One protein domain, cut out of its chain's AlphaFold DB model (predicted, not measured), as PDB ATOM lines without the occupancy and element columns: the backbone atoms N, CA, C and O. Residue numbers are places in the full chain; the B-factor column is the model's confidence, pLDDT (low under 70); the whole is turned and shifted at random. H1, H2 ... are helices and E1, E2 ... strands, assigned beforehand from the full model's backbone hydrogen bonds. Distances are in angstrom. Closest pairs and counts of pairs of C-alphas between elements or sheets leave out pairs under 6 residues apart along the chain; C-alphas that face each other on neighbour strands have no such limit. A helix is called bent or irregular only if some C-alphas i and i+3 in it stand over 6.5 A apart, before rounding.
ATOM      1  N   VAL A 103      31.634 -57.090  43.542       79.69
ATOM      2  CA  VAL A 103      30.790 -56.880  42.355       79.69
ATOM      3  C   VAL A 103      30.736 -58.117  41.456       79.69
ATOM      4  O   VAL A 103      29.690 -58.436  40.914       79.69
ATOM      5  N   ALA A 104      31.831 -58.878  41.332       84.25
ATOM      6  CA  ALA A 104      31.857 -60.114  40.538       84.25
ATOM      7  C   ALA A 104      30.850 -61.188  41.006       84.25
ATOM      8  O   ALA A 104      30.509 -62.075  40.227       84.25
ATOM      9  N   ASN A 105      30.375 -61.094  42.252       84.06
ATOM     10  CA  ASN A 105      29.408 -62.003  42.863       84.06
ATOM     11  C   ASN A 105      27.993 -61.402  42.953       84.06
ATOM     12  O   ASN A 105      27.104 -62.057  43.500       84.06
ATOM     13  N   SER A 106      27.774 -60.174  42.471       87.88
ATOM     14  CA  SER A 106      26.452 -59.543  42.468       87.88
ATOM     15  C   SER A 106      25.495 -60.295  41.546       87.88
ATOM     16  O   SER A 106      25.832 -60.630  40.408       87.88
ATOM     17  N   ASP A 107      24.281 -60.542  42.038       91.19
ATOM     18  CA  ASP A 107      23.178 -61.031  41.216       91.19
ATOM     19  C   ASP A 107      22.319 -59.861  40.725       91.19
ATOM     20  O   ASP A 107      22.451 -58.724  41.170       91.19
ATOM     21  N   PHE A 108      21.387 -60.131  39.816       93.38
ATOM     22  CA  PHE A 108      20.507 -59.091  39.288       93.38
ATOM     23  C   PHE A 108      19.587 -58.447  40.336       93.38
ATOM     24  O   PHE A 108      18.872 -57.522  39.987       93.38
ATOM     25  N   ARG A 109      19.537 -58.922  41.586       94.12
ATOM     26  CA  ARG A 109      18.739 -58.334  42.671       94.12
ATOM     27  C   ARG A 109      19.603 -57.533  43.639       94.12
ATOM     28  O   ARG A 109      19.080 -57.160  44.698       94.12
ATOM     29  N   ASP A 110      20.858 -57.262  43.287       91.69
ATOM     30  CA  ASP A 110      21.757 -56.473  44.116       91.69
ATOM     31  C   ASP A 110      21.137 -55.105  44.424       91.69
ATOM     32  O   ASP A 110      20.371 -54.532  43.638       91.69
ATOM     33  N   VAL A 111      21.396 -54.632  45.634       88.69
ATOM     34  CA  VAL A 111      20.882 -53.378  46.163       88.69
ATOM     35  C   VAL A 111      21.453 -52.172  45.411       88.69
ATOM     36  O   VAL A 111      20.783 -51.144  45.340       88.69
ATOM     37  N   ASP A 112      22.623 -52.321  44.789       85.00
ATOM     38  CA  ASP A 112      23.321 -51.246  44.075       85.00
ATOM     39  C   ASP A 112      22.818 -51.015  42.638       85.00
ATOM     40  O   ASP A 112      23.231 -50.056  41.978       85.00
ATOM     41  N   TYR A 113      21.932 -51.874  42.122       88.88
ATOM     42  CA  TYR A 113      21.433 -51.768  40.748       88.88
ATOM     43  C   TYR A 113      20.176 -50.905  40.620       88.88
ATOM     44  O   TYR A 113      19.222 -51.015  41.394       88.88
ATOM     45  N   GLY A 114      20.182 -50.072  39.578       88.44
ATOM     46  CA  GLY A 114      19.075 -49.208  39.182       88.44
ATOM     47  C   GLY A 114      18.369 -49.718  37.927       88.44
ATOM     48  O   GLY A 114      18.953 -50.419  37.093       88.44
ATOM     49  N   TYR A 115      17.089 -49.375  37.797       90.00
ATOM     50  CA  TYR A 115      16.220 -49.869  36.730       90.00
ATOM     51  C   TYR A 115      15.404 -48.742  36.116       90.00
ATOM     52  O   TYR A 115      14.950 -47.830  36.800       90.00
ATOM     53  N   PHE A 116      15.152 -48.853  34.817       90.62
ATOM     54  CA  PHE A 116      14.197 -48.009  34.118       90.62
ATOM     55  C   PHE A 116      12.770 -48.495  34.378       90.62
ATOM     56  O   PHE A 116      12.504 -49.695  34.450       90.62
ATOM     57  N   TRP A 117      11.814 -47.579  34.467       91.81
ATOM     58  CA  TRP A 117      10.411 -47.969  34.574       91.81
ATOM     59  C   TRP A 117       9.844 -48.333  33.195       91.81
ATOM     60  O   TRP A 117       9.818 -47.485  32.304       91.81
ATOM     61  N   GLY A 118       9.329 -49.555  33.019       91.06
ATOM     62  CA  GLY A 118       8.620 -49.968  31.801       91.06
ATOM     63  C   GLY A 118       8.882 -51.417  31.383       91.06
ATOM     64  O   GLY A 118       9.352 -52.221  32.183       91.06
ATOM     65  N   ASP A 119       8.563 -51.730  30.121       92.69
ATOM     66  CA  ASP A 119       8.819 -53.025  29.470       92.69
ATOM     67  C   ASP A 119       9.557 -52.813  28.146       92.69
ATOM     68  O   ASP A 119       9.130 -52.007  27.316       92.69
ATOM     69  N   GLY A 120      10.670 -53.519  27.957       90.56
ATOM     70  CA  GLY A 120      11.509 -53.405  26.766       90.56
ATOM     71  C   GLY A 120      12.266 -52.078  26.666       90.56
ATOM     72  O   GLY A 120      12.689 -51.696  25.574       90.56
ATOM     73  N   VAL A 121      12.439 -51.373  27.784       89.06
ATOM     74  CA  VAL A 121      13.096 -50.061  27.850       89.06
ATOM     75  C   VAL A 121      14.461 -50.165  28.525       89.06
ATOM     76  O   VAL A 121      14.856 -51.204  29.048       89.06
ATOM     77  N   GLY A 122      15.224 -49.076  28.480       86.50
ATOM     78  CA  GLY A 122      16.540 -49.040  29.098       86.50
ATOM     79  C   GLY A 122      17.591 -49.898  28.390       86.50
ATOM     80  O   GLY A 122      17.426 -50.398  27.265       86.50
ATOM     81  N   GLN A 123      18.725 -50.022  29.072       88.94
ATOM     82  CA  GLN A 123      19.923 -50.669  28.548       88.94
ATOM     83  C   GLN A 123      19.847 -52.191  28.675       88.94
ATOM     84  O   GLN A 123      19.058 -52.735  29.454       88.94
ATOM     85  N   ALA A 124      20.652 -52.883  27.868       91.94
ATOM     86  CA  ALA A 124      20.826 -54.322  28.016       91.94
ATOM     87  C   ALA A 124      21.445 -54.638  29.385       91.94
ATOM     88  O   ALA A 124      22.275 -53.883  29.892       91.94
ATOM     89  N   ALA A 125      21.036 -55.755  29.979       92.12
ATOM     90  CA  ALA A 125      21.626 -56.204  31.228       92.12
ATOM     91  C   ALA A 125      23.090 -56.619  30.998       92.12
ATOM     92  O   ALA A 125      23.398 -57.377  30.077       92.12
ATOM     93  N   GLY A 126      23.998 -56.103  31.826       91.00
ATOM     94  CA  GLY A 126      25.431 -56.368  31.724       91.00
ATOM     95  C   GLY A 126      25.872 -57.649  32.436       91.00
ATOM     96  O   GLY A 126      25.082 -58.423  32.984       91.00
ATOM     97  N   THR A 127      27.185 -57.850  32.486       91.44
ATOM     98  CA  THR A 127      27.830 -58.775  33.435       91.44
ATOM     99  C   THR A 127      28.113 -58.056  34.753       91.44
ATOM    100  O   THR A 127      28.237 -56.831  34.717       91.44
ATOM    101  N   PRO A 128      28.313 -58.762  35.880       88.19
ATOM    102  CA  PRO A 128      28.576 -58.103  37.150       88.19
ATOM    103  C   PRO A 128      29.775 -57.145  37.050       88.19
ATOM    104  O   PRO A 128      29.669 -55.992  37.440       88.19
ATOM    105  N   ALA A 129      30.851 -57.535  36.353       85.69
ATOM    106  CA  ALA A 129      32.037 -56.695  36.128       85.69
ATOM    107  C   ALA A 129      31.788 -55.400  35.323       85.69
ATOM    108  O   ALA A 129      32.588 -54.469  35.380       85.69
ATOM    109  N   THR A 130      30.708 -55.342  34.546       86.62
ATOM    110  CA  THR A 130      30.356 -54.194  33.692       86.62
ATOM    111  C   THR A 130      29.148 -53.418  34.204       86.62
ATOM    112  O   THR A 130      28.789 -52.404  33.607       86.62
ATOM    113  N   SER A 131      28.487 -53.919  35.246       87.56
ATOM    114  CA  SER A 131      27.224 -53.381  35.730       87.56
ATOM    115  C   SER A 131      27.456 -52.390  36.862       87.56
ATOM    116  O   SER A 131      28.132 -52.696  37.839       87.56
ATOM    117  N   SER A 132      26.902 -51.191  36.730       75.19
ATOM    118  CA  SER A 132      26.965 -50.127  37.732       75.19
ATOM    119  C   SER A 132      25.919 -49.066  37.411       75.19
ATOM    120  O   SER A 132      25.769 -48.699  36.245       75.19
ATOM    121  N   ALA A 133      25.258 -48.515  38.434       66.75
ATOM    122  CA  ALA A 133      24.259 -47.452  38.280       66.75
ATOM    123  C   ALA A 133      24.775 -46.203  37.530       66.75
ATOM    124  O   ALA A 133      23.984 -45.445  36.982       66.75
ATOM    125  N   ILE A 134      26.095 -45.991  37.469       62.97
ATOM    126  CA  ILE A 134      26.717 -44.834  36.801       62.97
ATOM    127  C   ILE A 134      27.415 -45.180  35.474       62.97
ATOM    128  O   ILE A 134      28.003 -44.302  34.846       62.97
ATOM    129  N   MET A 135      27.382 -46.446  35.041       67.00
ATOM    130  CA  MET A 135      27.962 -46.895  33.768       67.00
ATOM    131  C   MET A 135      26.880 -47.204  32.724       67.00
ATOM    132  O   MET A 135      25.685 -47.095  32.979       67.00
ATOM    133  N   ALA A 136      27.305 -47.604  31.519       74.62
ATOM    134  CA  ALA A 136      26.405 -47.909  30.405       74.62
ATOM    135  C   ALA A 136      25.391 -49.035  30.707       74.62
ATOM    136  O   ALA A 136      24.316 -49.041  30.116       74.62
ATOM    137  N   ASN A 137      25.707 -49.961  31.621       83.12
ATOM    138  CA  ASN A 137      24.823 -51.060  32.017       83.12
ATOM    139  C   ASN A 137      24.471 -50.926  33.511       83.12
ATOM    140  O   ASN A 137      25.326 -51.207  34.345       83.12
ATOM    141  N   PRO A 138      23.243 -50.535  33.888       86.31
ATOM    142  CA  PRO A 138      22.918 -50.239  35.288       86.31
ATOM    143  C   PRO A 138      22.525 -51.452  36.138       86.31
ATOM    144  O   PRO A 138      22.399 -51.342  37.354       86.31
ATOM    145  N   CYS A 139      22.367 -52.613  35.508       91.12
ATOM    146  CA  CYS A 139      22.026 -53.872  36.154       91.12
ATOM    147  C   CYS A 139      22.819 -55.021  35.528       91.12
ATOM    148  O   CYS A 139      23.293 -54.905  34.389       91.12
ATOM    149  N   SER A 140      22.964 -56.139  36.243       92.06
ATOM    150  CA  SER A 140      23.527 -57.373  35.681       92.06
ATOM    151  C   SER A 140      22.445 -58.399  35.376       92.06
ATOM    152  O   SER A 140      21.537 -58.579  36.174       92.06
ATOM    153  N   GLY A 141      22.556 -59.098  34.245       91.56
ATOM    154  CA  GLY A 141      21.681 -60.218  33.882       91.56
ATOM    155  C   GLY A 141      22.296 -61.597  34.131       91.56
ATOM    156  O   GLY A 141      21.658 -62.612  33.853       91.56
ATOM    157  N   SER A 142      23.530 -61.665  34.640       89.56
ATOM    158  CA  SER A 142      24.257 -62.934  34.766       89.56
ATOM    159  C   SER A 142      23.554 -63.921  35.694       89.56
ATOM    160  O   SER A 142      23.098 -63.566  36.776       89.56
ATOM    161  N   GLY A 143      23.445 -65.173  35.242       87.62
ATOM    162  CA  GLY A 143      22.757 -66.233  35.984       87.62
ATOM    163  C   GLY A 143      21.235 -66.066  36.079       87.62
ATOM    164  O   GLY A 143      20.607 -66.725  36.904       87.62
ATOM    165  N   SER A 144      20.628 -65.199  35.264       93.19
ATOM    166  CA  SER A 144      19.191 -64.911  35.300       93.19
ATOM    167  C   SER A 144      18.580 -64.839  33.899       93.19
ATOM    168  O   SER A 144      19.283 -64.872  32.892       93.19
ATOM    169  N   THR A 145      17.256 -64.704  33.833       94.38
ATOM    170  CA  THR A 145      16.533 -64.416  32.585       94.38
ATOM    171  C   THR A 145      16.400 -62.912  32.312       94.38
ATOM    172  O   THR A 145      15.631 -62.522  31.435       94.38
ATOM    173  N   LEU A 146      17.079 -62.051  33.080       95.62
ATOM    174  CA  LEU A 146      17.017 -60.602  32.908       95.62
ATOM    175  C   LEU A 146      17.793 -60.182  31.653       95.62
ATOM    176  O   LEU A 146      19.004 -60.369  31.568       95.62
ATOM    177  N   THR A 147      17.098 -59.579  30.690       91.50
ATOM    178  CA  THR A 147      17.687 -59.141  29.410       91.50
ATOM    179  C   THR A 147      17.844 -57.624  29.310       91.50
ATOM    180  O   THR A 147      18.751 -57.133  28.636       91.50
ATOM    181  N   LYS A 148      16.976 -56.876  29.991       93.50
ATOM    182  CA  LYS A 148      16.934 -55.414  30.026       93.50
ATOM    183  C   LYS A 148      16.899 -54.925  31.465       93.50
ATOM    184  O   LYS A 148      16.298 -55.566  32.325       93.50
ATOM    185  N   CYS A 149      17.506 -53.773  31.715       92.81
ATOM    186  CA  CYS A 149      17.449 -53.110  33.013       92.81
ATOM    187  C   CYS A 149      16.153 -52.313  33.176       92.81
ATOM    188  O   CYS A 149      16.191 -51.106  33.393       92.81
ATOM    189  N   ASP A 150      15.006 -52.981  33.062       93.38
ATOM    190  CA  ASP A 150      13.692 -52.376  33.268       93.38
ATOM    191  C   ASP A 150      12.839 -53.142  34.287       93.38
ATOM    192  O   ASP A 150      13.133 -54.285  34.659       93.38
ATOM    193  N   THR A 151      11.788 -52.488  34.784       94.75
ATOM    194  CA  THR A 151      10.930 -53.042  35.833       94.75
ATOM    195  C   THR A 151      10.180 -54.298  35.395       94.75
ATOM    196  O   THR A 151      10.060 -55.232  36.191       94.75
ATOM    197  N   ALA A 152       9.690 -54.374  34.155       95.75
ATOM    198  CA  ALA A 152       8.965 -55.551  33.677       95.75
ATOM    199  C   ALA A 152       9.885 -56.770  33.535       95.75
ATOM    200  O   ALA A 152       9.514 -57.874  33.939       95.75
ATOM    201  N   SER A 153      11.093 -56.580  33.010       96.88
ATOM    202  CA  SER A 153      12.109 -57.625  32.877       96.88
ATOM    203  C   SER A 153      12.581 -58.102  34.246       96.88
ATOM    204  O   SER A 153      12.724 -59.309  34.446       96.88
ATOM    205  N   TYR A 154      12.735 -57.193  35.214       97.38
ATOM    206  CA  TYR A 154      13.050 -57.542  36.599       97.38
ATOM    207  C   TYR A 154      11.971 -58.430  37.225       97.38
ATOM    208  O   TYR A 154      12.270 -59.501  37.751       97.38
ATOM    209  N   VAL A 155      10.701 -58.028  37.118       98.25
ATOM    210  CA  VAL A 155       9.562 -58.811  37.626       98.25
ATOM    211  C   VAL A 155       9.507 -60.196  36.974       98.25
ATOM    212  O   VAL A 155       9.348 -61.200  37.672       98.25
ATOM    213  N   LYS A 156       9.678 -60.273  35.648       98.06
ATOM    214  CA  LYS A 156       9.741 -61.546  34.910       98.06
ATOM    215  C   LYS A 156      10.888 -62.424  35.433       98.06
ATOM    216  O   LYS A 156      10.671 -63.604  35.692       98.06
ATOM    217  N   ALA A 157      12.072 -61.849  35.654       97.94
ATOM    218  CA  ALA A 157      13.239 -62.573  36.152       97.94
ATOM    219  C   ALA A 157      13.051 -63.109  37.578       97.94
ATOM    220  O   ALA A 157      13.345 -64.279  37.815       97.94
ATOM    221  N   VAL A 158      12.500 -62.316  38.508       98.06
ATOM    222  CA  VAL A 158      12.217 -62.776  39.883       98.06
ATOM    223  C   VAL A 158      11.210 -63.927  39.895       98.06
ATOM    224  O   VAL A 158      11.416 -64.922  40.590       98.06
ATOM    225  N   ASN A 159      10.147 -63.838  39.094       98.19
ATOM    226  CA  ASN A 159       9.150 -64.907  38.998       98.19
ATOM    227  C   ASN A 159       9.696 -66.182  38.328       98.19
ATOM    228  O   ASN A 159       9.218 -67.274  38.625       98.19
ATOM    229  N   ALA A 160      10.722 -66.072  37.478       97.38
ATOM    230  CA  ALA A 160      11.391 -67.213  36.847       97.38
ATOM    231  C   ALA A 160      12.468 -67.879  37.729       97.38
ATOM    232  O   ALA A 160      12.972 -68.952  37.381       97.38
ATOM    233  N   MET A 161      12.833 -67.277  38.869       95.56
ATOM    234  CA  MET A 161      13.850 -67.819  39.778       95.56
ATOM    235  C   MET A 161      13.496 -69.212  40.307       95.56
ATOM    236  O   MET A 161      12.363 -69.682  40.198       95.56
ATOM    237  N   ASN A 162      14.481 -69.872  40.925       94.06
ATOM    238  CA  ASN A 162      14.295 -71.152  41.610       94.06
ATOM    239  C   ASN A 162      13.620 -72.206  40.710       94.06
ATOM    240  O   ASN A 162      12.642 -72.854  41.086       94.06
ATOM    241  N   SER A 163      14.131 -72.340  39.483       94.25
ATOM    242  CA  SER A 163      13.586 -73.244  38.461       94.25
ATOM    243  C   SER A 163      12.096 -72.998  38.171       94.25
ATOM    244  O   SER A 163      11.307 -73.939  38.110       94.25
ATOM    245  N   LEU A 175       5.505 -55.191  41.035       98.00
ATOM    246  CA  LEU A 175       5.786 -53.885  41.615       98.00
ATOM    247  C   LEU A 175       4.726 -53.546  42.685       98.00
ATOM    248  O   LEU A 175       3.521 -53.721  42.443       98.00
ATOM    249  N   PRO A 176       5.149 -53.055  43.858       98.25
ATOM    250  CA  PRO A 176       4.242 -52.550  44.876       98.25
ATOM    251  C   PRO A 176       3.638 -51.209  44.458       98.25
ATOM    252  O   PRO A 176       4.197 -50.474  43.645       98.25
ATOM    253  N   THR A 177       2.497 -50.869  45.038       97.25
ATOM    254  CA  THR A 177       1.967 -49.501  45.013       97.25
ATOM    255  C   THR A 177       2.781 -48.600  45.945       97.25
ATOM    256  O   THR A 177       3.478 -49.075  46.847       97.25
ATOM    257  N   SER A 178       2.677 -47.283  45.770       94.69
ATOM    258  CA  SER A 178       3.332 -46.321  46.662       94.69
ATOM    259  C   SER A 178       2.847 -46.464  48.108       94.69
ATOM    260  O   SER A 178       3.657 -46.401  49.026       94.69
ATOM    261  N   ALA A 179       1.557 -46.742  48.322       95.38
ATOM    262  CA  ALA A 179       0.993 -46.994  49.649       95.38
ATOM    263  C   ALA A 179       1.572 -48.260  50.304       95.38
ATOM    264  O   ALA A 179       1.875 -48.256  51.495       95.38
ATOM    265  N   GLU A 180       1.770 -49.331  49.530       97.19
ATOM    266  CA  GLU A 180       2.401 -50.559  50.027       97.19
ATOM    267  C   GLU A 180       3.860 -50.310  50.439       97.19
ATOM    268  O   GLU A 180       4.268 -50.756  51.509       97.19
ATOM    269  N   LEU A 181       4.627 -49.558  49.641       95.69
ATOM    270  CA  LEU A 181       6.000 -49.171  49.986       95.69
ATOM    271  C   LEU A 181       6.062 -48.245  51.208       95.69
ATOM    272  O   LEU A 181       6.910 -48.441  52.075       95.69
ATOM    273  N   LEU A 182       5.161 -47.265  51.321       93.62
ATOM    274  CA  LEU A 182       5.064 -46.403  52.508       93.62
ATOM    275  C   LEU A 182       4.745 -47.215  53.772       93.62
ATOM    276  O   LEU A 182       5.247 -46.899  54.846       93.62
ATOM    277  N   GLY A 183       3.975 -48.300  53.645       93.75
ATOM    278  CA  GLY A 183       3.688 -49.233  54.738       93.75
ATOM    279  C   GLY A 183       4.903 -50.012  55.263       93.75
ATOM    280  O   GLY A 183       4.794 -50.681  56.293       93.75
ATOM    281  N   LEU A 184       6.052 -49.933  54.583       93.94
ATOM    282  CA  LEU A 184       7.324 -50.508  55.031       93.94
ATOM    283  C   LEU A 184       8.172 -49.551  55.872       93.94
ATOM    284  O   LEU A 184       9.218 -49.962  56.380       93.94
ATOM    285  N   LEU A 185       7.747 -48.295  56.019       91.62
ATOM    286  CA  LEU A 185       8.433 -47.327  56.860       91.62
ATOM    287  C   LEU A 185       8.238 -47.663  58.342       91.62
ATOM    288  O   LEU A 185       7.126 -47.888  58.820       91.62
ATOM    289  N   ASP A 186       9.345 -47.651  59.068       91.12
ATOM    290  CA  ASP A 186       9.420 -47.729  60.515       91.12
ATOM    291  C   ASP A 186       9.544 -46.306  61.075       91.12
ATOM    292  O   ASP A 186      10.608 -45.680  61.061       91.12
ATOM    293  N   THR A 187       8.422 -45.777  61.562       86.88
ATOM    294  CA  THR A 187       8.330 -44.411  62.093       86.88
ATOM    295  C   THR A 187       9.085 -44.221  63.408       86.88
ATOM    296  O   THR A 187       9.291 -43.077  63.817       86.88
ATOM    297  N   SER A 188       9.534 -45.305  64.055       87.31
ATOM    298  CA  SER A 188      10.359 -45.239  65.266       87.31
ATOM    299  C   SER A 188      11.824 -44.900  64.971       87.31
ATOM    300  O   SER A 188      12.552 -44.462  65.865       87.31
ATOM    301  N   LYS A 189      12.269 -45.047  63.717       87.50
ATOM    302  CA  LYS A 189      13.654 -44.777  63.330       87.50
ATOM    303  C   LYS A 189      13.970 -43.284  63.268       87.50
ATOM    304  O   LYS A 189      13.316 -42.498  62.577       87.50
ATOM    305  N   SER A 190      15.052 -42.901  63.942       87.06
ATOM    306  CA  SER A 190      15.613 -41.545  63.919       87.06
ATOM    307  C   SER A 190      16.638 -41.324  62.800       87.06
ATOM    308  O   SER A 190      16.886 -40.179  62.431       87.06
ATOM    309  N   ALA A 191      17.183 -42.400  62.227       85.75
ATOM    310  CA  ALA A 191      18.192 -42.374  61.172       85.75
ATOM    311  C   ALA A 191      17.844 -43.359  60.040       85.75
ATOM    312  O   ALA A 191      17.139 -44.347  60.283       85.75
ATOM    313  N   PRO A 192      18.321 -43.106  58.809       83.75
ATOM    314  CA  PRO A 192      18.094 -44.000  57.684       83.75
ATOM    315  C   PRO A 192      18.877 -45.328  57.805       83.75
ATOM    316  O   PRO A 192      19.872 -45.395  58.528       83.75
ATOM    317  N   PRO A 193      18.456 -46.382  57.079       87.94
ATOM    318  CA  PRO A 193      17.232 -46.435  56.284       87.94
ATOM    319  C   PRO A 193      15.997 -46.514  57.192       87.94
ATOM    320  O   PRO A 193      15.956 -47.306  58.135       87.94
ATOM    321  N   TYR A 194      14.971 -45.727  56.876       89.50
ATOM    322  CA  TYR A 194      13.717 -45.601  57.625       89.50
ATOM    323  C   TYR A 194      12.758 -46.780  57.422       89.50
ATOM    324  O   TYR A 194      11.625 -46.712  57.873       89.50
ATOM    325  N   ALA A 195      13.167 -47.852  56.742       91.44
ATOM    326  CA  ALA A 195      12.371 -49.067  56.574       91.44
ATOM    327  C   ALA A 195      12.636 -50.083  57.701       91.44
ATOM    328  O   ALA A 195      13.710 -50.060  58.308       91.44
ATOM    329  N   TYR A 196      11.710 -51.011  57.961       93.69
ATOM    330  CA  TYR A 196      11.937 -52.111  58.917       93.69
ATOM    331  C   TYR A 196      13.209 -52.910  58.590       93.69
ATOM    332  O   TYR A 196      13.471 -53.243  57.435       93.69
ATOM    333  N   THR A 197      14.005 -53.248  59.610       92.56
ATOM    334  CA  THR A 197      15.313 -53.914  59.436       92.56
ATOM    335  C   THR A 197      15.207 -55.313  58.834       92.56
ATOM    336  O   THR A 197      16.128 -55.756  58.150       92.56
ATOM    337  N   ASP A 198      14.085 -56.007  59.029       94.06
ATOM    338  CA  ASP A 198      13.846 -57.333  58.449       94.06
ATOM    339  C   ASP A 198      13.785 -57.330  56.917       94.06
ATOM    340  O   ASP A 198      14.051 -58.359  56.299       94.06
ATOM    341  N   LEU A 199      13.515 -56.177  56.296       92.62
ATOM    342  CA  LEU A 199      13.561 -56.002  54.838       92.62
ATOM    343  C   LEU A 199      14.997 -56.041  54.287       92.62
ATOM    344  O   LEU A 199      15.199 -56.028  53.069       92.62
ATOM    345  N   GLY A 200      15.991 -56.114  55.173       90.19
ATOM    346  CA  GLY A 200      17.398 -56.226  54.834       90.19
ATOM    347  C   GLY A 200      17.945 -54.953  54.207       90.19
ATOM    348  O   GLY A 200      17.535 -53.836  54.533       90.19
ATOM    349  N   ASN A 201      18.903 -55.139  53.302       84.75
ATOM    350  CA  ASN A 201      19.600 -54.030  52.676       84.75
ATOM    351  C   ASN A 201      18.652 -53.210  51.808       84.75
ATOM    352  O   ASN A 201      17.763 -53.726  51.123       84.75
ATOM    353  N   THR A 202      18.866 -51.910  51.872       83.81
ATOM    354  CA  THR A 202      18.179 -50.892  51.099       83.81
ATOM    355  C   THR A 202      19.264 -50.036  50.476       83.81
ATOM    356  O   THR A 202      20.287 -49.801  51.120       83.81
ATOM    357  N   ALA A 203      19.059 -49.608  49.235       75.69
ATOM    358  CA  ALA A 203      20.010 -48.751  48.562       75.69
ATOM    359  C   ALA A 203      20.107 -47.466  49.366       75.69
ATOM    360  O   ALA A 203      19.101 -46.807  49.644       75.69
ATOM    361  N   PHE A 204      21.316 -47.172  49.815       67.81
ATOM    362  CA  PHE A 204      21.560 -46.054  50.691       67.81
ATOM    363  C   PHE A 204      22.558 -45.125  50.028       67.81
ATOM    364  O   PHE A 204      23.719 -45.475  49.841       67.81
ATOM    365  N   ASP A 205      22.093 -43.923  49.710       64.31
ATOM    366  CA  ASP A 205      22.969 -42.808  49.408       64.31
ATOM    367  C   ASP A 205      22.981 -41.877  50.622       64.31
ATOM    368  O   ASP A 205      22.004 -41.184  50.904       64.31
ATOM    369  N   ALA A 206      24.111 -41.849  51.336       57.78
ATOM    370  CA  ALA A 206      24.335 -40.957  52.475       57.78
ATOM    371  C   ALA A 206      24.240 -39.468  52.104       57.78
ATOM    372  O   ALA A 206      24.133 -38.613  52.981       57.78
ATOM    373  N   SER A 207      24.314 -39.159  50.810       57.06
ATOM    374  CA  SER A 207      24.226 -37.814  50.263       57.06
ATOM    375  C   SER A 207      22.839 -37.467  49.707       57.06
ATOM    376  O   SER A 207      22.663 -36.372  49.168       57.06
ATOM    377  N   ASP A 208      21.852 -38.357  49.849       64.06
ATOM    378  CA  ASP A 208      20.456 -38.085  49.498       64.06
ATOM    379  C   ASP A 208      19.869 -37.031  50.452       64.06
ATOM    380  O   ASP A 208      19.434 -37.321  51.566       64.06
ATOM    381  N   THR A 209      19.893 -35.772  50.013       62.44
ATOM    382  CA  THR A 209      19.350 -34.617  50.733       62.44
ATOM    383  C   THR A 209      18.095 -34.086  50.050       62.44
ATOM    384  O   THR A 209      17.917 -34.207  48.834       62.44
ATOM    385  N   ASP A 210      17.215 -33.454  50.827       57.22
ATOM    386  CA  ASP A 210      16.114 -32.668  50.269       57.22
ATOM    387  C   ASP A 210      16.695 -31.574  49.342       57.22
ATOM    388  O   ASP A 210      17.620 -30.862  49.730       57.22
ATOM    389  N   GLY A 211      16.237 -31.504  48.085       56.00
ATOM    390  CA  GLY A 211      16.714 -30.523  47.092       56.00
ATOM    391  C   GLY A 211      17.426 -31.059  45.840       56.00
ATOM    392  O   GLY A 211      17.664 -30.281  44.917       56.00
ATOM    393  N   ARG A 212      17.731 -32.361  45.731       61.59
ATOM    394  CA  ARG A 212      18.183 -32.934  44.445       61.59
ATOM    395  C   ARG A 212      17.017 -33.090  43.468       61.59
ATOM    396  O   ARG A 212      15.921 -33.492  43.855       61.59
ATOM    397  N   SER A 213      17.279 -32.843  42.182       55.44
ATOM    398  CA  SER A 213      16.314 -33.081  41.093       55.44
ATOM    399  C   SER A 213      16.046 -34.571  40.820       55.44
ATOM    400  O   SER A 213      15.186 -34.894  40.004       55.44
ATOM    401  N   TYR A 214      16.785 -35.467  41.478       57.03
ATOM    402  CA  TYR A 214      16.661 -36.921  41.419       57.03
ATOM    403  C   TYR A 214      16.962 -37.505  42.804       57.03
ATOM    404  O   TYR A 214      17.816 -36.990  43.526       57.03
ATOM    405  N   VAL A 215      16.255 -38.565  43.178       59.34
ATOM    406  CA  VAL A 215      16.442 -39.295  44.441       59.34
ATOM    407  C   VAL A 215      16.714 -40.759  44.146       59.34
ATOM    408  O   VAL A 215      16.336 -41.250  43.092       59.34
ATOM    409  N   TYR A 216      17.387 -41.463  45.051       72.25
ATOM    410  CA  TYR A 216      17.436 -42.921  44.990       72.25
ATOM    411  C   TYR A 216      16.149 -43.457  45.620       72.25
ATOM    412  O   TYR A 216      16.015 -43.529  46.846       72.25
ATOM    413  N   GLY A 217      15.146 -43.691  44.774       86.06
ATOM    414  CA  GLY A 217      13.824 -44.138  45.180       86.06
ATOM    415  C   GLY A 217      13.546 -45.580  44.779       86.06
ATOM    416  O   GLY A 217      14.180 -46.157  43.903       86.06
ATOM    417  N   TYR A 218      12.533 -46.163  45.410       92.31
ATOM    418  CA  TYR A 218      11.978 -47.450  45.017       92.31
ATOM    419  C   TYR A 218      10.791 -47.236  44.090       92.31
ATOM    420  O   TYR A 218       9.821 -46.569  44.470       92.31
ATOM    421  N   TRP A 219      10.847 -47.825  42.894       93.88
ATOM    422  CA  TRP A 219       9.750 -47.769  41.933       93.88
ATOM    423  C   TRP A 219       8.459 -48.334  42.513       93.88
ATOM    424  O   TRP A 219       8.430 -49.446  43.043       93.88
ATOM    425  N   SER A 220       7.366 -47.601  42.299       94.75
ATOM    426  CA  SER A 220       6.017 -48.120  42.491       94.75
ATOM    427  C   SER A 220       5.270 -48.285  41.166       94.75
ATOM    428  O   SER A 220       5.618 -47.713  40.127       94.75
ATOM    429  N   SER A 221       4.197 -49.068  41.204       95.06
ATOM    430  CA  SER A 221       3.203 -49.156  40.132       95.06
ATOM    431  C   SER A 221       2.220 -47.978  40.129       95.06
ATOM    432  O   SER A 221       1.375 -47.898  39.241       95.06
ATOM    433  N   THR A 222       2.318 -47.054  41.092       94.31
ATOM    434  CA  THR A 222       1.377 -45.943  41.240       94.31
ATOM    435  C   THR A 222       1.692 -44.818  40.243       94.31
ATOM    436  O   THR A 222       2.783 -44.235  40.301       94.31
ATOM    437  N   PRO A 223       0.758 -44.479  39.334       91.62
ATOM    438  CA  PRO A 223       0.897 -43.312  38.474       91.62
ATOM    439  C   PRO A 223       0.785 -42.024  39.290       91.62
ATOM    440  O   PRO A 223       0.103 -41.975  40.314       91.62
ATOM    441  N   VAL A 224       1.434 -40.965  38.816       88.69
ATOM    442  CA  VAL A 224       1.231 -39.624  39.371       88.69
ATOM    443  C   VAL A 224      -0.100 -39.079  38.849       88.69
ATOM    444  O   VAL A 224      -0.313 -38.993  37.641       88.69
ATOM    445  N   THR A 225      -1.012 -38.721  39.753       82.88
ATOM    446  CA  THR A 225      -2.321 -38.161  39.388       82.88
ATOM    447  C   THR A 225      -2.157 -36.856  38.614       82.88
ATOM    448  O   THR A 225      -1.475 -35.945  39.075       82.88
ATOM    449  N   GLY A 226      -2.816 -36.747  37.458       74.81
ATOM    450  CA  GLY A 226      -2.793 -35.532  36.636       74.81
ATOM    451  C   GLY A 226      -1.480 -35.283  35.889       74.81
ATOM    452  O   GLY A 226      -1.363 -34.260  35.221       74.81
ATOM    453  N   ALA A 227      -0.510 -36.197  35.977       66.62
ATOM    454  CA  ALA A 227       0.681 -36.177  35.143       66.62
ATOM    455  C   ALA A 227       0.483 -37.038  33.891       66.62
ATOM    456  O   ALA A 227      -0.260 -38.024  33.906       66.62
ATOM    457  N   GLU A 228       1.197 -36.678  32.825       55.31
ATOM    458  CA  GLU A 228       1.354 -37.517  31.639       55.31
ATOM    459  C   GLU A 228       1.734 -38.953  32.040       55.31
ATOM    460  O   GLU A 228       2.379 -39.190  33.067       55.31
ATOM    461  N   THR A 229       1.377 -39.928  31.197       67.25
ATOM    462  CA  THR A 229       1.629 -41.379  31.389       67.25
ATOM    463  C   THR A 229       3.094 -41.758  31.687       67.25
ATOM    464  O   THR A 229       3.383 -42.918  32.002       67.25
ATOM    465  N   THR A 230       3.997 -40.780  31.645       77.12
ATOM    466  CA  THR A 230       5.451 -40.812  31.781       77.12
ATOM    467  C   THR A 230       5.976 -40.592  33.204       77.12
ATOM    468  O   THR A 230       7.194 -40.600  33.377       77.12
ATOM    469  N   GLN A 231       5.124 -40.390  34.219       87.19
ATOM    470  CA  GLN A 231       5.567 -40.210  35.613       87.19
ATOM    471  C   GLN A 231       5.044 -41.272  36.581       87.19
ATOM    472  O   GLN A 231       3.896 -41.720  36.498       87.19
ATOM    473  N   ARG A 232       5.879 -41.648  37.553       90.19
ATOM    474  CA  ARG A 232       5.538 -42.607  38.615       90.19
ATOM    475  C   ARG A 232       5.943 -42.085  39.979       90.19
ATOM    476  O   ARG A 232       6.878 -41.296  40.098       90.19
ATOM    477  N   VAL A 233       5.225 -42.542  40.999       90.38
ATOM    478  CA  VAL A 233       5.603 -42.280  42.386       90.38
ATOM    479  C   VAL A 233       6.730 -43.236  42.773       90.38
ATOM    480  O   VAL A 233       6.624 -44.445  42.551       90.38
ATOM    481  N   VAL A 234       7.786 -42.709  43.378       90.19
ATOM    482  CA  VAL A 234       8.860 -43.479  44.014       90.19
ATOM    483  C   VAL A 234       8.874 -43.206  45.510       90.19
ATOM    484  O   VAL A 234       8.514 -42.110  45.942       90.19
ATOM    485  N   ILE A 235       9.289 -44.194  46.302       90.75
ATOM    486  CA  ILE A 235       9.426 -44.048  47.757       90.75
ATOM    487  C   ILE A 235      10.902 -44.098  48.145       90.75
ATOM    488  O   ILE A 235      11.581 -45.076  47.844       90.75
ATOM    489  N   SER A 236      11.399 -43.069  48.831       88.44
ATOM    490  CA  SER A 236      12.735 -43.093  49.434       88.44
ATOM    491  C   SER A 236      12.674 -43.700  50.830       88.44
ATOM    492  O   SER A 236      11.874 -43.300  51.674       88.44
ATOM    493  N   PHE A 237      13.565 -44.650  51.093       88.75
ATOM    494  CA  PHE A 237      13.803 -45.171  52.439       88.75
ATOM    495  C   PHE A 237      14.977 -44.479  53.137       88.75
ATOM    496  O   PHE A 237      15.203 -44.725  54.318       88.75
ATOM    497  N   SER A 238      15.704 -43.606  52.442       83.62
ATOM    498  CA  SER A 238      16.926 -42.962  52.940       83.62
ATOM    499  C   SER A 238      16.698 -41.510  53.346       83.62
ATOM    500  O   SER A 238      17.411 -40.993  54.201       83.62
ATOM    501  N   ASN A 239      15.669 -40.866  52.796       78.81
ATOM    502  CA  ASN A 239      15.420 -39.447  52.991       78.81
ATOM    503  C   ASN A 239      14.142 -39.217  53.813       78.81
ATOM    504  O   ASN A 239      13.054 -39.644  53.423       78.81
ATOM    505  N   LYS A 240      14.256 -38.531  54.956       70.56
ATOM    506  CA  LYS A 240      13.106 -38.070  55.753       70.56
ATOM    507  C   LYS A 240      12.750 -36.669  55.287       70.56
ATOM    508  O   LYS A 240      13.091 -35.675  55.921       70.56
ATOM    509  N   LEU A 241      12.139 -36.615  54.114       62.66
ATOM    510  CA  LEU A 241      11.846 -35.365  53.429       62.66
ATOM    511  C   LEU A 241      10.838 -34.537  54.225       62.66
ATOM    512  O   LEU A 241       9.913 -35.080  54.835       62.66
ATOM    513  N   SER A 242      10.986 -33.216  54.160       60.53
ATOM    514  CA  SER A 242      10.072 -32.254  54.789       60.53
ATOM    515  C   SER A 242       8.624 -32.377  54.280       60.53
ATOM    516  O   SER A 242       7.679 -32.071  55.002       60.53
ATOM    517  N   ASN A 243       8.454 -32.897  53.060       61.38
ATOM    518  CA  ASN A 243       7.185 -33.168  52.381       61.38
ATOM    519  C   ASN A 243       6.837 -34.673  52.267       61.38
ATOM    520  O   ASN A 243       5.886 -35.025  51.569       61.38
ATOM    521  N   GLY A 244       7.558 -35.549  52.979       72.19
ATOM    522  CA  GLY A 244       7.304 -36.997  53.051       72.19
ATOM    523  C   GLY A 244       8.094 -37.848  52.048       72.19
ATOM    524  O   GLY A 244       8.594 -37.356  51.049       72.19
ATOM    525  N   GLN A 245       8.207 -39.157  52.307       85.19
ATOM    526  CA  GLN A 245       9.056 -40.110  51.562       85.19
ATOM    527  C   GLN A 245       8.651 -40.385  50.099       85.19
ATOM    528  O   GLN A 245       9.350 -41.129  49.412       85.19
ATOM    529  N   ALA A 246       7.540 -39.829  49.614       87.94
ATOM    530  CA  ALA A 246       7.046 -40.046  48.257       87.94
ATOM    531  C   ALA A 246       7.495 -38.922  47.314       87.94
ATOM    532  O   ALA A 246       7.295 -37.745  47.608       87.94
ATOM    533  N   LYS A 247       8.052 -39.278  46.152       84.56
ATOM    534  CA  LYS A 247       8.449 -38.327  45.102       84.56
ATOM    535  C   LYS A 247       7.888 -38.720  43.741       84.56
ATOM    536  O   LYS A 247       7.685 -39.896  43.462       84.56
ATOM    537  N   ASN A 248       7.680 -37.728  42.880       86.69
ATOM    538  CA  ASN A 248       7.280 -37.938  41.490       86.69
ATOM    539  C   ASN A 248       8.525 -37.998  40.610       86.69
ATOM    540  O   ASN A 248       9.303 -37.045  40.586       86.69
ATOM    541  N   HIS A 249       8.697 -39.090  39.873       83.38
ATOM    542  CA  HIS A 249       9.841 -39.307  38.993       83.38
ATOM    543  C   HIS A 249       9.417 -39.472  37.533       83.38
ATOM    544  O   HIS A 249       8.397 -40.092  37.225       83.38
ATOM    545  N   ASN A 250      10.238 -38.926  36.631       83.38
ATOM    546  CA  ASN A 250      10.079 -39.057  35.183       83.38
ATOM    547  C   ASN A 250      10.656 -40.394  34.706       83.38
ATOM    548  O   ASN A 250      11.844 -40.652  34.883       83.38
ATOM    549  N   MET A 251       9.848 -41.194  34.014       79.56
ATOM    550  CA  MET A 251      10.233 -42.521  33.519       79.56
ATOM    551  C   MET A 251      11.278 -42.484  32.391       79.56
ATOM    552  O   MET A 251      11.990 -43.458  32.182       79.56
ATOM    553  N   VAL A 252      11.362 -41.381  31.641       66.56
ATOM    554  CA  VAL A 252      12.169 -41.286  30.409       66.56
ATOM    555  C   VAL A 252      13.662 -41.023  30.631       66.56
ATOM    556  O   VAL A 252      14.446 -41.298  29.733       66.56
ATOM    557  N   ASN A 253      14.070 -40.521  31.802       56.44
ATOM    558  CA  ASN A 253      15.414 -39.949  31.991       56.44
ATOM    559  C   ASN A 253      16.153 -40.430  33.253       56.44
ATOM    560  O   ASN A 253      17.094 -39.758  33.672       56.44
ATOM    561  N   GLN A 254      15.750 -41.530  33.899       62.75
ATOM    562  CA  GLN A 254      16.357 -41.913  35.182       62.75
ATOM    563  C   GLN A 254      16.808 -43.375  35.230       62.75
ATOM    564  O   GLN A 254      16.033 -44.295  34.986       62.75
ATOM    565  N   ILE A 255      18.094 -43.539  35.553       60.12
ATOM    566  CA  ILE A 255      18.848 -44.799  35.642       60.12
ATOM    567  C   ILE A 255      18.943 -45.313  37.098       60.12
ATOM    568  O   ILE A 255      19.490 -46.378  37.352       60.12
ATOM    569  N   ASN A 256      18.370 -44.614  38.079       69.06
ATOM    570  CA  ASN A 256      18.853 -44.729  39.461       69.06
ATOM    571  C   ASN A 256      17.868 -45.337  40.458       69.06
ATOM    572  O   ASN A 256      18.246 -45.583  41.599       69.06
ATOM    573  N   ASP A 257      16.622 -45.570  40.062       86.31
ATOM    574  CA  ASP A 257      15.616 -46.056  40.999       86.31
ATOM    575  C   ASP A 257      15.692 -47.577  41.145       86.31
ATOM    576  O   ASP A 257      15.823 -48.331  40.173       86.31
ATOM    577  N   GLN A 258      15.604 -48.030  42.388       90.38
ATOM    578  CA  GLN A 258      15.672 -49.434  42.744       90.38
ATOM    579  C   GLN A 258      14.295 -50.088  42.712       90.38
ATOM    580  O   GLN A 258      13.239 -49.456  42.640       90.38
ATOM    581  N   ILE A 259      14.308 -51.413  42.791       94.31
ATOM    582  CA  ILE A 259      13.103 -52.231  42.835       94.31
ATOM    583  C   ILE A 259      13.116 -53.053  44.119       94.31
ATOM    584  O   ILE A 259      14.138 -53.627  44.496       94.31
ATOM    585  N   ARG A 260      11.957 -53.126  44.771       96.19
ATOM    586  CA  ARG A 260      11.639 -54.129  45.787       96.19
ATOM    587  C   ARG A 260      10.250 -54.654  45.489       96.19
ATOM    588  O   ARG A 260       9.291 -53.885  45.513       96.19
ATOM    589  N   LEU A 261      10.147 -55.936  45.176       98.50
ATOM    590  CA  LEU A 261       8.871 -56.530  44.802       98.50
ATOM    591  C   LEU A 261       8.039 -56.942  46.014       98.50
ATOM    592  O   LEU A 261       8.551 -57.179  47.112       98.50
ATOM    593  N   ILE A 262       6.740 -57.060  45.759       98.75
ATOM    594  CA  ILE A 262       5.745 -57.616  46.668       98.75
ATOM    595  C   ILE A 262       5.055 -58.813  46.009       98.75
ATOM    596  O   ILE A 262       4.859 -58.819  44.793       98.75
ATOM    597  N   SER A 263       4.678 -59.812  46.798       98.62
ATOM    598  CA  SER A 263       3.870 -60.960  46.380       98.62
ATOM    599  C   SER A 263       2.769 -61.224  47.405       98.62
ATOM    600  O   SER A 263       2.937 -60.944  48.593       98.62
ATOM    601  N   ASP A 264       1.659 -61.795  46.949       93.44
ATOM    602  CA  ASP A 264       0.598 -62.328  47.813       93.44
ATOM    603  C   ASP A 264       0.899 -63.778  48.268       93.44
ATOM    604  O   ASP A 264       1.708 -64.491  47.615       93.44
TER     605      ASP A 264
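Overview. This is residues 103 to 163 and 175 to 264 of the 264 residues of the protein "DUF1566 domain-containing protein" of Candidatus Thiothrix singaporensis (UniProt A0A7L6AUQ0). With little regular structure, the model is two lobes: looped residues 103 to 150 with H1, and a small antiparallel sheet, E1 E2 E3, with H2 on it and loops 183 to 217; residues 251 to 264 run between them. The sheet is a meander, each strand the neighbour of the one before. Of 151 printed residues, 34 are in named elements, H1 H2 E1 E2 E3, class mixed; the whole is compact, radius of gyration of the C-alphas 14.8 A, spans 39 by 35 by 33 A.

Along the chain. H1, residues 151 to 163, begins at C-alpha (10.930, -53.042, 35.833), spans 20.5 A and is irregular: C-alphas 159 and 162 are 8.5 A apart. H2 is 178 to 182, E1 218 to 223, E2 231 to 235; E3, 246 to 250, ends at C-alpha (10.079, -39.057, 35.183).

Arrangement. Hairpin E1 and E2 has N 218 and O 235 within hydrogen-bond range, 2.8 A; hairpin E2 and E3 has N 234 and O 247, 2.8 A. H2 is on the sheet, height 7.9 A; its closest C-alphas to E1 are Ser 178 and Ser 220, 5.3 A. H1 is not on it. Every O i to N i+4 pair is within range in H2, 7 of 9 in H1.

Size, cuts and confidence. Residues 164 to 174 are cut out, a 21.1 A gap between C-alphas. H2 to E1 is a long link. Mean pLDDT of the printed part is 85.0; 26 residues are under 70, among them 204 to 215.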